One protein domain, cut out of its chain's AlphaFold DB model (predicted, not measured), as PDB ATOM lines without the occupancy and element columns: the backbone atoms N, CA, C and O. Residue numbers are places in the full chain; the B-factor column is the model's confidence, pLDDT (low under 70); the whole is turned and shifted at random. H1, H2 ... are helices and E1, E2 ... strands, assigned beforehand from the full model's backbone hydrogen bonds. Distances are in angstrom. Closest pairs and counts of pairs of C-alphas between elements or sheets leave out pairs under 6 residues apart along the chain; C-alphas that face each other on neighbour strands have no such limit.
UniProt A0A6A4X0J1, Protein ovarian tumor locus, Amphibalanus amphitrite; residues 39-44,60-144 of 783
ATOM      1  N   VAL A  39     242.865 198.890 211.773       82.56
ATOM      2  CA  VAL A  39     241.518 198.300 211.799       82.56
ATOM      3  C   VAL A  39     241.362 197.265 210.684       82.56
ATOM      4  O   VAL A  39     241.203 197.602 209.509       82.56
ATOM      5  N   LEU A  40     241.385 195.981 211.061       83.12
ATOM      6  CA  LEU A  40     241.238 194.849 210.141       83.12
ATOM      7  C   LEU A  40     239.825 194.253 210.175       83.12
ATOM      8  O   LEU A  40     239.479 193.446 211.040       83.12
ATOM      9  N   TYR A  41     239.032 194.586 209.163       84.06
ATOM     10  CA  TYR A  41     237.725 193.991 208.918       84.06
ATOM     11  C   TYR A  41     237.896 192.624 208.242       84.06
ATOM     12  O   TYR A  41     238.355 192.535 207.107       84.06
ATOM     13  N   ARG A  42     237.520 191.535 208.921       78.81
ATOM     14  CA  ARG A  42     237.560 190.165 208.376       78.81
ATOM     15  C   ARG A  42     236.269 189.410 208.660       78.81
ATOM     16  O   ARG A  42     235.619 189.615 209.684       78.81
ATOM     17  N   ARG A  43     235.911 188.473 207.775       71.25
ATOM     18  CA  ARG A  43     234.804 187.542 208.030       71.25
ATOM     19  C   ARG A  43     235.203 186.570 209.143       71.25
ATOM     20  O   ARG A  43     236.262 185.956 209.082       71.25
ATOM     21  N   ALA A  44     234.342 186.386 210.143       56.59
ATOM     22  CA  ALA A  44     234.605 185.473 211.256       56.59
ATOM     23  C   ALA A  44     234.520 183.991 210.823       56.59
ATOM     24  O   ALA A  44     233.473 183.345 210.948       56.59
ATOM     25  N   GLY A  60     225.602 187.903 206.063       61.38
ATOM     26  CA  GLY A  60     225.818 188.787 204.916       61.38
ATOM     27  C   GLY A  60     227.248 188.721 204.342       61.38
ATOM     28  O   GLY A  60     228.147 188.094 204.934       61.38
ATOM     29  N   PRO A  61     227.479 189.342 203.171       80.38
ATOM     30  CA  PRO A  61     228.827 189.668 202.725       80.38
ATOM     31  C   PRO A  61     229.451 190.709 203.670       80.38
ATOM     32  O   PRO A  61     228.745 191.421 204.386       80.38
ATOM     33  N   ILE A  62     230.784 190.807 203.669       84.56
ATOM     34  CA  ILE A  62     231.509 191.816 204.464       84.56
ATOM     35  C   ILE A  62     231.104 193.246 204.073       84.56
ATOM     36  O   ILE A  62     231.067 194.129 204.921       84.56
ATOM     37  N   ASP A  63     230.714 193.439 202.816       85.50
ATOM     38  CA  ASP A  63     230.338 194.732 202.247       85.50
ATOM     39  C   ASP A  63     229.080 195.301 202.938       85.50
ATOM     40  O   ASP A  63     229.075 196.457 203.340       85.50
ATOM     41  N   THR A  64     228.077 194.460 203.230       88.31
ATOM     42  CA  THR A  64     226.889 194.841 204.023       88.31
ATOM     43  C   THR A  64     227.222 195.121 205.494       88.31
ATOM     44  O   THR A  64     226.513 195.870 206.156       88.31
ATOM     45  N   TYR A  65     228.281 194.527 206.053       87.56
ATOM     46  CA  TYR A  65     228.723 194.867 207.412       87.56
ATOM     47  C   TYR A  65     229.412 196.237 207.448       87.56
ATOM     48  O   TYR A  65     229.143 197.026 208.349       87.56
ATOM     49  N   LEU A  66     230.245 196.540 206.447       89.44
ATOM     50  CA  LEU A  66     230.872 197.853 206.286       89.44
ATOM     51  C   LEU A  66     229.826 198.947 206.022       89.44
ATOM     52  O   LEU A  66     229.881 199.998 206.653       89.44
ATOM     53  N   GLU A  67     228.818 198.670 205.193       88.25
ATOM     54  CA  GLU A  67     227.730 199.609 204.903       88.25
ATOM     55  C   GLU A  67     226.951 200.027 206.163       88.25
ATOM     56  O   GLU A  67     226.713 201.218 206.366       88.25
ATOM     57  N   HIS A  68     226.642 199.088 207.069       88.94
ATOM     58  CA  HIS A  68     226.030 199.402 208.371       88.94
ATOM     59  C   HIS A  68     226.930 200.236 209.303       88.94
ATOM     60  O   HIS A  68     226.422 200.854 210.236       88.94
ATOM     61  N   LEU A  69     228.247 200.264 209.072       89.81
ATOM     62  CA  LEU A  69     229.200 201.121 209.789       89.81
ATOM     63  C   LEU A  69     229.427 202.478 209.094       89.81
ATOM     64  O   LEU A  69     230.246 203.265 209.562       89.81
ATOM     65  N   GLY A  70     228.747 202.757 207.975       90.75
ATOM     66  CA  GLY A  70     229.012 203.944 207.157       90.75
ATOM     67  C   GLY A  70     230.351 203.882 206.412       90.75
ATOM     68  O   GLY A  70     230.923 204.925 206.096       90.75
ATOM     69  N   LEU A  71     230.859 202.677 206.141       91.62
ATOM     70  CA  LEU A  71     232.136 202.421 205.472       91.62
ATOM     71  C   LEU A  71     231.924 201.798 204.089       91.62
ATOM     72  O   LEU A  71     230.957 201.072 203.850       91.62
ATOM     73  N   TYR A  72     232.864 202.049 203.182       89.31
ATOM     74  CA  TYR A  72     232.865 201.535 201.817       89.31
ATOM     75  C   TYR A  72     234.168 200.785 201.517       89.31
ATOM     76  O   TYR A  72     235.236 201.146 202.010       89.31
ATOM     77  N   ARG A  73     234.082 199.725 200.706       89.56
ATOM     78  CA  ARG A  73     235.215 198.856 200.355       89.56
ATOM     79  C   ARG A  73     235.641 199.084 198.911       89.56
ATOM     80  O   ARG A  73     234.913 198.735 197.983       89.56
ATOM     81  N   LEU A  74     236.852 199.590 198.728       87.75
ATOM     82  CA  LEU A  74     237.483 199.748 197.426       87.75
ATOM     83  C   LEU A  74     238.368 198.544 197.125       87.75
ATOM     84  O   LEU A  74     239.242 198.185 197.908       87.75
ATOM     85  N   LYS A  75     238.124 197.911 195.974       85.88
ATOM     86  CA  LYS A  75     238.900 196.748 195.535       85.88
ATOM     87  C   LYS A  75     240.253 197.182 194.998       85.88
ATOM     88  O   LYS A  75     240.300 198.056 194.136       85.88
ATOM     89  N   VAL A  76     241.313 196.545 195.481       83.31
ATOM     90  CA  VAL A  76     242.705 196.914 195.181       83.31
ATOM     91  C   VAL A  76     243.350 195.830 194.303       83.31
ATOM     92  O   VAL A  76     242.978 194.658 194.401       83.31
ATOM     93  N   PRO A  77     244.330 196.156 193.442       78.44
ATOM     94  CA  PRO A  77     245.131 195.146 192.762       78.44
ATOM     95  C   PRO A  77     245.790 194.149 193.742       78.44
ATOM     96  O   PRO A  77     246.326 194.553 194.772       78.44
ATOM     97  N   PRO A  78     245.833 192.838 193.435       70.00
ATOM     98  CA  PRO A  78     246.509 191.836 194.263       70.00
ATOM     99  C   PRO A  78     248.047 191.912 194.224       70.00
ATOM    100  O   PRO A  78     248.697 191.132 194.920       70.00
ATOM    101  N   GLN A  79     248.641 192.812 193.430       66.06
ATOM    102  CA  GLN A  79     250.058 193.159 193.559       66.06
ATOM    103  C   GLN A  79     250.222 194.175 194.690       66.06
ATOM    104  O   GLN A  79     249.697 195.278 194.598       66.06
ATOM    105  N   GLU A  80     250.942 193.774 195.744       66.62
ATOM    106  CA  GLU A  80     251.333 194.633 196.874       66.62
ATOM    107  C   GLU A  80     250.181 195.496 197.453       66.62
ATOM    108  O   GLU A  80     250.362 196.690 197.711       66.62
ATOM    109  N   PRO A  81     248.989 194.906 197.709       73.12
ATOM    110  CA  PRO A  81     247.780 195.659 198.052       73.12
ATOM    111  C   PRO A  81     247.968 196.536 199.290       73.12
ATOM    112  O   PRO A  81     247.451 197.641 199.350       73.12
ATOM    113  N   LEU A  82     248.742 196.058 200.265       74.69
ATOM    114  CA  LEU A  82     249.010 196.726 201.534       74.69
ATOM    115  C   LEU A  82     249.697 198.088 201.355       74.69
ATOM    116  O   LEU A  82     249.230 199.073 201.919       74.69
ATOM    117  N   PHE A  83     250.761 198.167 200.548       74.56
ATOM    118  CA  PHE A  83     251.438 199.441 200.290       74.56
ATOM    119  C   PHE A  83     250.535 200.389 199.495       74.56
ATOM    120  O   PHE A  83     250.495 201.582 199.789       74.56
ATOM    121  N   ARG A  84     249.749 199.849 198.552       76.38
ATOM    122  CA  ARG A  84     248.794 200.630 197.757       76.38
ATOM    123  C   ARG A  84     247.658 201.219 198.605       76.38
ATOM    124  O   ARG A  84     247.360 202.401 198.464       76.38
ATOM    125  N   ILE A  85     247.109 200.445 199.544       81.19
ATOM    126  CA  ILE A  85     246.109 200.909 200.521       81.19
ATOM    127  C   ILE A  85     246.672 202.043 201.377       81.19
ATOM    128  O   ILE A  85     246.017 203.070 201.522       81.19
ATOM    129  N   VAL A  86     247.890 201.882 201.908       77.50
ATOM    130  CA  VAL A  86     248.528 202.921 202.728       77.50
ATOM    131  C   VAL A  86     248.740 204.205 201.925       77.50
ATOM    132  O   VAL A  86     248.469 205.280 202.452       77.50
ATOM    133  N   SER A  87     249.106 204.125 200.640       75.88
ATOM    134  CA  SER A  87     249.127 205.322 199.790       75.88
ATOM    135  C   SER A  87     247.739 205.924 199.550       75.88
ATOM    136  O   SER A  87     247.549 207.107 199.802       75.88
ATOM    137  N   GLU A  88     246.731 205.128 199.169       77.19
ATOM    138  CA  GLU A  88     245.364 205.623 198.913       77.19
ATOM    139  C   GLU A  88     244.654 206.180 200.169       77.19
ATOM    140  O   GLU A  88     243.628 206.854 200.033       77.19
ATOM    141  N   GLN A  89     245.163 205.900 201.378       78.00
ATOM    142  CA  GLN A  89     244.675 206.465 202.646       78.00
ATOM    143  C   GLN A  89     245.493 207.662 203.148       78.00
ATOM    144  O   GLN A  89     244.946 208.479 203.894       78.00
ATOM    145  N   HIS A  90     246.794 207.748 202.842       71.12
ATOM    146  CA  HIS A  90     247.716 208.627 203.580       71.12
ATOM    147  C   HIS A  90     248.689 209.455 202.723       71.12
ATOM    148  O   HIS A  90     249.315 210.365 203.269       71.12
ATOM    149  N   THR A  91     248.814 209.218 201.410       62.09
ATOM    150  CA  THR A  91     249.627 210.063 200.515       62.09
ATOM    151  C   THR A  91     248.759 210.733 199.454       62.09
ATOM    152  O   THR A  91     248.082 210.062 198.682       62.09
ATOM    153  N   ALA A  92     248.810 212.067 199.380       51.28
ATOM    154  CA  ALA A  92     248.197 212.819 198.278       51.28
ATOM    155  C   ALA A  92     248.899 212.543 196.931       51.28
ATOM    156  O   ALA A  92     248.271 212.592 195.879       51.28
ATOM    157  N   GLU A  93     250.190 212.200 196.985       45.66
ATOM    158  CA  GLU A  93     250.971 211.721 195.846       45.66
ATOM    159  C   GLU A  93     250.664 210.244 195.532       45.66
ATOM    160  O   GLU A  93     250.608 209.418 196.457       45.66
ATOM    161  N   PRO A  94     250.539 209.853 194.248       45.78
ATOM    162  CA  PRO A  94     250.464 208.452 193.858       45.78
ATOM    163  C   PRO A  94     251.820 207.782 194.108       45.78
ATOM    164  O   PRO A  94     252.773 207.943 193.350       45.78
ATOM    165  N   MET A  95     251.903 206.981 195.173       46.53
ATOM    166  CA  MET A  95     253.137 206.357 195.681       46.53
ATOM    167  C   MET A  95     253.761 205.294 194.744       46.53
ATOM    168  O   MET A  95     254.568 204.478 195.182       46.53
ATOM    169  N   GLU A  96     253.419 205.268 193.453       53.09
ATOM    170  CA  GLU A  96     253.868 204.243 192.505       53.09
ATOM    171  C   GLU A  96     255.399 204.220 192.360       53.09
ATOM    172  O   GLU A  96     255.972 203.136 192.309       53.09
ATOM    173  N   GLU A  97     256.091 205.364 192.439       46.88
ATOM    174  CA  GLU A  97     257.566 205.418 192.464       46.88
ATOM    175  C   GLU A  97     258.174 204.802 193.744       46.88
ATOM    176  O   GLU A  97     259.224 204.161 193.709       46.88
ATOM    177  N   HIS A  98     257.505 204.946 194.890       46.22
ATOM    178  CA  HIS A  98     257.946 204.364 196.163       46.22
ATOM    179  C   HIS A  98     257.621 202.865 196.251       46.22
ATOM    180  O   HIS A  98     258.425 202.097 196.774       46.22
ATOM    181  N   VAL A  99     256.494 202.426 195.681       51.50
ATOM    182  CA  VAL A  99     256.174 201.001 195.488       51.50
ATOM    183  C   VAL A  99     257.171 200.365 194.511       51.50
ATOM    184  O   VAL A  99     257.709 199.300 194.795       51.50
ATOM    185  N   LEU A 100     257.526 201.050 193.415       51.53
ATOM    186  CA  LEU A 100     258.598 200.631 192.501       51.53
ATOM    187  C   LEU A 100     259.938 200.430 193.232       51.53
ATOM    188  O   LEU A 100     260.604 199.428 192.983       51.53
ATOM    189  N   LYS A 101     260.290 201.313 194.179       46.75
ATOM    190  CA  LYS A 101     261.486 201.196 195.040       46.75
ATOM    191  C   LYS A 101     261.402 200.087 196.104       46.75
ATOM    192  O   LYS A 101     262.431 199.715 196.657       46.75
ATOM    193  N   LEU A 102     260.218 199.536 196.391       48.53
ATOM    194  CA  LEU A 102     260.020 198.423 197.337       48.53
ATOM    195  C   LEU A 102     259.983 197.034 196.663       48.53
ATOM    196  O   LEU A 102     260.121 196.024 197.356       48.53
ATOM    197  N   ARG A 103     259.868 196.970 195.326       52.94
ATOM    198  CA  ARG A 103     259.705 195.731 194.526       52.94
ATOM    199  C   ARG A 103     260.764 194.643 194.718       52.94
ATOM    200  O   ARG A 103     260.525 193.497 194.333       52.94
ATOM    201  N   GLU A 104     261.934 194.967 195.262       52.47
ATOM    202  CA  GLU A 104     262.994 193.981 195.516       52.47
ATOM    203  C   GLU A 104     262.537 192.900 196.520       52.47
ATOM    204  O   GLU A 104     262.924 191.732 196.413       52.47
ATOM    205  N   GLY A 105     261.634 193.251 197.445       47.00
ATOM    206  CA  GLY A 105     261.019 192.330 198.401       47.00
ATOM    207  C   GLY A 105     259.728 191.690 197.886       47.00
ATOM    208  O   GLY A 105     258.639 192.138 198.230       47.00
ATOM    209  N   ARG A 106     259.821 190.588 197.124       51.66
ATOM    210  CA  ARG A 106     258.655 189.818 196.614       51.66
ATOM    211  C   ARG A 106     257.914 188.995 197.689       51.66
ATOM    212  O   ARG A 106     257.632 187.811 197.497       51.66
ATOM    213  N   THR A 107     257.573 189.611 198.815       52.78
ATOM    214  CA  THR A 107     256.740 189.036 199.879       52.78
ATOM    215  C   THR A 107     255.374 189.712 199.911       52.78
ATOM    216  O   THR A 107     255.274 190.937 199.921       52.78
ATOM    217  N   ALA A 108     254.301 188.917 199.955       54.09
ATOM    218  CA  ALA A 108     252.948 189.432 200.145       54.09
ATOM    219  C   ALA A 108     252.818 189.994 201.569       54.09
ATOM    220  O   ALA A 108     252.549 189.243 202.508       54.09
ATOM    221  N   ALA A 109     253.063 191.299 201.700       62.06
ATOM    222  CA  ALA A 109     253.143 192.005 202.968       62.06
ATOM    223  C   ALA A 109     251.902 191.719 203.842       62.06
ATOM    224  O   ALA A 109     250.754 191.819 203.394       62.06
ATOM    225  N   GLY A 110     252.151 191.277 205.073       67.31
ATOM    226  CA  GLY A 110     251.163 190.717 205.981       67.31
ATOM    227  C   GLY A 110     250.866 191.614 207.179       67.31
ATOM    228  O   GLY A 110     250.984 192.835 207.139       67.31
ATOM    229  N   LEU A 111     250.435 190.989 208.280       67.12
ATOM    230  CA  LEU A 111     250.074 191.709 209.505       67.12
ATOM    231  C   LEU A 111     251.276 192.428 210.142       67.12
ATOM    232  O   LEU A 111     251.101 193.502 210.704       67.12
ATOM    233  N   ALA A 112     252.481 191.863 210.027       68.75
ATOM    234  CA  ALA A 112     253.701 192.460 210.566       68.75
ATOM    235  C   ALA A 112     254.042 193.786 209.865       68.75
ATOM    236  O   ALA A 112     254.369 194.772 210.519       68.75
ATOM    237  N   GLU A 113     253.896 193.830 208.543       75.06
ATOM    238  CA  GLU A 113     254.102 195.019 207.726       75.06
ATOM    239  C   GLU A 113     252.986 196.051 207.921       75.06
ATOM    240  O   GLU A 113     253.289 197.238 207.983       75.06
ATOM    241  N   MET A 114     251.723 195.634 208.102       72.69
ATOM    242  CA  MET A 114     250.639 196.569 208.450       72.69
ATOM    243  C   MET A 114     250.889 197.254 209.797       72.69
ATOM    244  O   MET A 114     250.727 198.466 209.896       72.69
ATOM    245  N   LEU A 115     251.300 196.495 210.819       72.00
ATOM    246  CA  LEU A 115     251.616 197.041 212.143       72.00
ATOM    247  C   LEU A 115     252.838 197.968 212.077       72.00
ATOM    248  O   LEU A 115     252.775 199.091 212.564       72.00
ATOM    249  N   ALA A 116     253.907 197.555 211.391       75.75
ATOM    250  CA  ALA A 116     255.093 198.388 211.218       75.75
ATOM    251  C   ALA A 116     254.810 199.680 210.426       75.75
ATOM    252  O   ALA A 116     255.407 200.710 210.729       75.75
ATOM    253  N   LEU A 117     253.918 199.659 209.427       74.75
ATOM    254  CA  LEU A 117     253.499 200.881 208.734       74.75
ATOM    255  C   LEU A 117     252.602 201.761 209.605       74.75
ATOM    256  O   LEU A 117     252.818 202.965 209.607       74.75
ATOM    257  N   ALA A 118     251.671 201.189 210.376       75.19
ATOM    258  CA  ALA A 118     250.857 201.941 211.332       75.19
ATOM    259  C   ALA A 118     251.743 202.678 212.359       75.19
ATOM    260  O   ALA A 118     251.597 203.885 212.548       75.19
ATOM    261  N   ASP A 119     252.728 201.984 212.942       76.19
ATOM    262  CA  ASP A 119     253.731 202.555 213.856       76.19
ATOM    263  C   ASP A 119     254.554 203.691 213.218       76.19
ATOM    264  O   ASP A 119     254.886 204.674 213.888       76.19
ATOM    265  N   ILE A 120     254.887 203.570 211.926       75.75
ATOM    266  CA  ILE A 120     255.683 204.555 211.179       75.75
ATOM    267  C   ILE A 120     254.853 205.784 210.784       75.75
ATOM    268  O   ILE A 120     255.313 206.907 210.988       75.75
ATOM    269  N   THR A 121     253.653 205.602 210.224       72.50
ATOM    270  CA  THR A 121     252.793 206.716 209.786       72.50
ATOM    271  C   THR A 121     252.113 207.421 210.954       72.50
ATOM    272  O   THR A 121     251.744 208.587 210.837       72.50
ATOM    273  N   ARG A 122     251.937 206.722 212.086       75.75
ATOM    274  CA  ARG A 122     251.101 207.126 213.229       75.75
ATOM    275  C   ARG A 122     249.634 207.387 212.854       75.75
ATOM    276  O   ARG A 122     248.926 208.095 213.569       75.75
ATOM    277  N   GLN A 123     249.174 206.820 211.741       73.69
ATOM    278  CA  GLN A 123     247.843 207.043 211.179       73.69
ATOM    279  C   GLN A 123     246.968 205.785 211.255       73.69
ATOM    280  O   GLN A 123     247.438 204.666 211.467       73.69
ATOM    281  N   ARG A 124     245.655 205.992 211.114       81.88
ATOM    282  CA  ARG A 124     244.628 204.949 211.200       81.88
ATOM    283  C   ARG A 124     244.472 204.234 209.856       81.88
ATOM    284  O   ARG A 124     243.758 204.723 208.984       81.88
ATOM    285  N   ILE A 125     245.089 203.065 209.720       81.88
ATOM    286  CA  ILE A 125     244.997 202.226 208.516       81.88
ATOM    287  C   ILE A 125     243.750 201.336 208.615       81.88
ATOM    288  O   ILE A 125     243.589 200.597 209.589       81.88
ATOM    289  N   GLN A 126     242.871 201.370 207.607       86.88
ATOM    290  CA  GLN A 126     241.649 200.548 207.563       86.88
ATOM    291  C   GLN A 126     241.646 199.580 206.374       86.88
ATOM    292  O   GLN A 126     241.755 199.998 205.223       86.88
ATOM    293  N   VAL A 127     241.479 198.282 206.642       87.31
ATOM    294  CA  VAL A 127     241.610 197.219 205.630       87.31
ATOM    295  C   VAL A 127     240.510 196.164 205.734       87.31
ATOM    296  O   VAL A 127     240.148 195.726 206.826       87.31
ATOM    297  N   ALA A 128     240.015 195.691 204.590       86.31
ATOM    298  CA  ALA A 128     239.082 194.570 204.491       86.31
ATOM    299  C   ALA A 128     239.803 193.319 203.973       86.31
ATOM    300  O   ALA A 128     240.199 193.249 202.813       86.31
ATOM    301  N   GLY A 129     239.976 192.315 204.830       77.38
ATOM    302  CA  GLY A 129     240.613 191.044 204.492       77.38
ATOM    303  C   GLY A 129     239.609 189.933 204.178       77.38
ATOM    304  O   GLY A 129     238.582 189.783 204.845       77.38
ATOM    305  N   GLY A 130     239.949 189.097 203.196       67.69
ATOM    306  CA  GLY A 130     239.296 187.804 202.978       67.69
ATOM    307  C   GLY A 130     239.969 186.657 203.742       67.69
ATOM    308  O   GLY A 130     240.783 186.874 204.645       67.69
ATOM    309  N   ASP A 131     239.657 185.434 203.305       58.19
ATOM    310  CA  ASP A 131     240.356 184.193 203.686       58.19
ATOM    311  C   ASP A 131     241.735 184.070 202.991       58.19
ATOM    312  O   ASP A 131     242.522 183.173 203.286       58.19
ATOM    313  N   SER A 132     242.027 184.967 202.042       63.00
ATOM    314  CA  SER A 132     243.293 185.100 201.319       63.00
ATOM    315  C   SER A 132     244.238 186.115 201.979       63.00
ATOM    316  O   SER A 132     243.834 186.954 202.787       63.00
ATOM    317  N   SER A 133     245.510 186.102 201.569       69.25
ATOM    318  CA  SER A 133     246.526 187.121 201.893       69.25
ATOM    319  C   SER A 133     246.309 188.469 201.180       69.25
ATOM    320  O   SER A 133     247.233 189.267 201.059       69.25
ATOM    321  N   HIS A 134     245.098 188.719 200.681       80.00
ATOM    322  CA  HIS A 134     244.727 189.936 199.975       80.00
ATOM    323  C   HIS A 134     243.846 190.804 200.876       80.00
ATOM    324  O   HIS A 134     242.917 190.312 201.527       80.00
ATOM    325  N   TYR A 135     244.168 192.092 200.892       83.56
ATOM    326  CA  TYR A 135     243.440 193.136 201.594       83.56
ATOM    327  C   TYR A 135     242.890 194.113 200.559       83.56
ATOM    328  O   TYR A 135     243.557 194.403 199.568       83.56
ATOM    329  N   ASP A 136     241.692 194.613 200.821       87.50
ATOM    330  CA  ASP A 136     241.063 195.715 200.107       87.50
ATOM    331  C   ASP A 136     241.078 196.975 200.978       87.50
ATOM    332  O   ASP A 136     241.065 196.901 202.212       87.50
ATOM    333  N   LEU A 137     241.059 198.130 200.323       87.94
ATOM    334  CA  LEU A 137     240.976 199.446 200.943       87.94
ATOM    335  C   LEU A 137     239.590 199.636 201.580       87.94
ATOM    336  O   LEU A 137     238.566 199.350 200.955       87.94
ATOM    337  N   VAL A 138     239.545 200.146 202.812       90.69
ATOM    338  CA  VAL A 138     238.309 200.622 203.450       90.69
ATOM    339  C   VAL A 138     238.401 202.131 203.649       90.69
ATOM    340  O   VAL A 138     239.426 202.639 204.094       90.69
ATOM    341  N   ILE A 139     237.329 202.831 203.292       90.38
ATOM    342  CA  ILE A 139     237.176 204.284 203.425       90.38
ATOM    343  C   ILE A 139     235.810 204.614 204.027       90.38
ATOM    344  O   ILE A 139     234.934 203.746 204.109       90.38
ATOM    345  N   SER A 140     235.596 205.864 204.434       91.69
ATOM    346  CA  SER A 140     234.251 206.295 204.837       91.69
ATOM    347  C   SER A 140     233.306 206.396 203.629       91.69
ATOM    348  O   SER A 140     233.738 206.600 202.495       91.69
ATOM    349  N   LYS A 141     231.991 206.267 203.855       91.00
ATOM    350  CA  LYS A 141     230.988 206.475 202.797       91.00
ATOM    351  C   LYS A 141     230.994 207.920 202.283       91.00
ATOM    352  O   LYS A 141     230.786 208.115 201.093       91.00
ATOM    353  N   GLN A 142     231.291 208.897 203.146       91.81
ATOM    354  CA  GLN A 142     231.450 210.297 202.744       91.81
ATOM    355  C   GLN A 142     232.634 210.456 201.785       91.81
ATOM    356  O   GLN A 142     232.443 210.889 200.663       91.81
ATOM    357  N   GLU A 143     233.815 209.969 202.166       90.06
ATOM    358  CA  GLU A 143     235.027 209.976 201.332       90.06
ATOM    359  C   GLU A 143     234.831 209.246 199.990       90.06
ATOM    360  O   GLU A 143     235.392 209.646 198.970       90.06
ATOM    361  N   ALA A 144     234.006 208.193 199.960       90.00
ATOM    362  CA  ALA A 144     233.614 207.533 198.717       90.00
ATOM    363  C   ALA A 144     232.750 208.445 197.826       90.00
ATOM    364  O   ALA A 144     232.962 208.479 196.616       90.00
TER     365      ALA A 144
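This is residues 39 to 44 and 60 to 144 of the 783 residues of the protein "Protein ovarian tumor locus" of Amphibalanus amphitrite (UniProt A0A6A4X0J1). A small, strongly twisted sheet of four strands has H2 packed along one face and the short H1 near its E2 edge on the opposite face. H4 runs beside H2 and H3 lies beyond H2 from the sheet, both only loosely joined to it, while the short H5 follows the end of E4. The printed part has 91 residues with five named helices and four named strands, in the order E1 H1 E2 H2 H3 H4 E3 E4 H5; the sheet's order is E1 E3 E4 E2, mixed, and the class is mixed, helices and strands. The whole is compact, with a radius of gyration of the C-alphas of 13.0 A and spans of 39 by 28 by 23 A.

E1, residues 39 to 42, is an edge strand, parallel to E3, residues 126 to 129, with N 41 and O 127 2.8 A apart, within hydrogen-bond range. E3 and E4, residues 135 to 140, form an antiparallel hairpin, with N 136 and O 128 at 2.8 A. E4 is also antiparallel to the other edge strand, E2, residues 71 to 74, with N 72 and O 139 at 2.8 A. The pairing is staggered: E4 pairs with E3 over residues 135 to 137 and with E2 over residues 137 to 140. H1, residues 62 to 68, and H2, residues 81 to 90, are on opposite faces, making three layers, helices on both faces of a sheet. H1 has a height over the sheet of 7.4 A and lies over none of the strands; its closest C-alphas to E2 are those of Leu 66 and Tyr 72, 6.1 A apart. H2 lies over E4 at a height over the sheet of 8.5 A and runs along the strands, at 6 degrees to E4 on the local plane; the closest C-alphas are those of Ile 85 and Leu 137, 5.4 A apart. H3, residues 96 to 102, is not on the sheet; it is close to H2 but not clearly touching, at a steep tilt of 50 degrees, opposite ways, the closest C-alphas being those of Phe 83 and Val 99, 6.9 A apart. H4, residues 111 to 121, is close to H2 but not clearly touching, at a shallow tilt of 22 degrees, the same way, the closest C-alphas being those of Leu 82 and Met 114, 7.1 A apart. H3 and H4 are apart. H4 only grazes the sheet with residues 111 to 114, and H5, residues 141 to 144, only grazes it too. In H1, H2, H3 and H4 every O i to N i+4 pair is within hydrogen-bond range; H5 is too short for such a pair.

E1 begins at C-alpha 39, (241.518, 198.300, 211.799). H2 measures 14.1 A from first to last C-alpha, H4 15.3 A and E4 16.4 A. H5 ends at C-alpha 144, (233.614, 207.533, 198.717).

The C-alphas farthest apart are those of His 68 and Glu 104, 39.5 A. Residues 45 to 59 are not printed, and C-alphas 44 and 60 are 11.3 A apart across the cut. Of the links printed whole, none is long. The mean pLDDT of the printed part is 73.5, and 30 residues are under 70, among them residues 91 to 112.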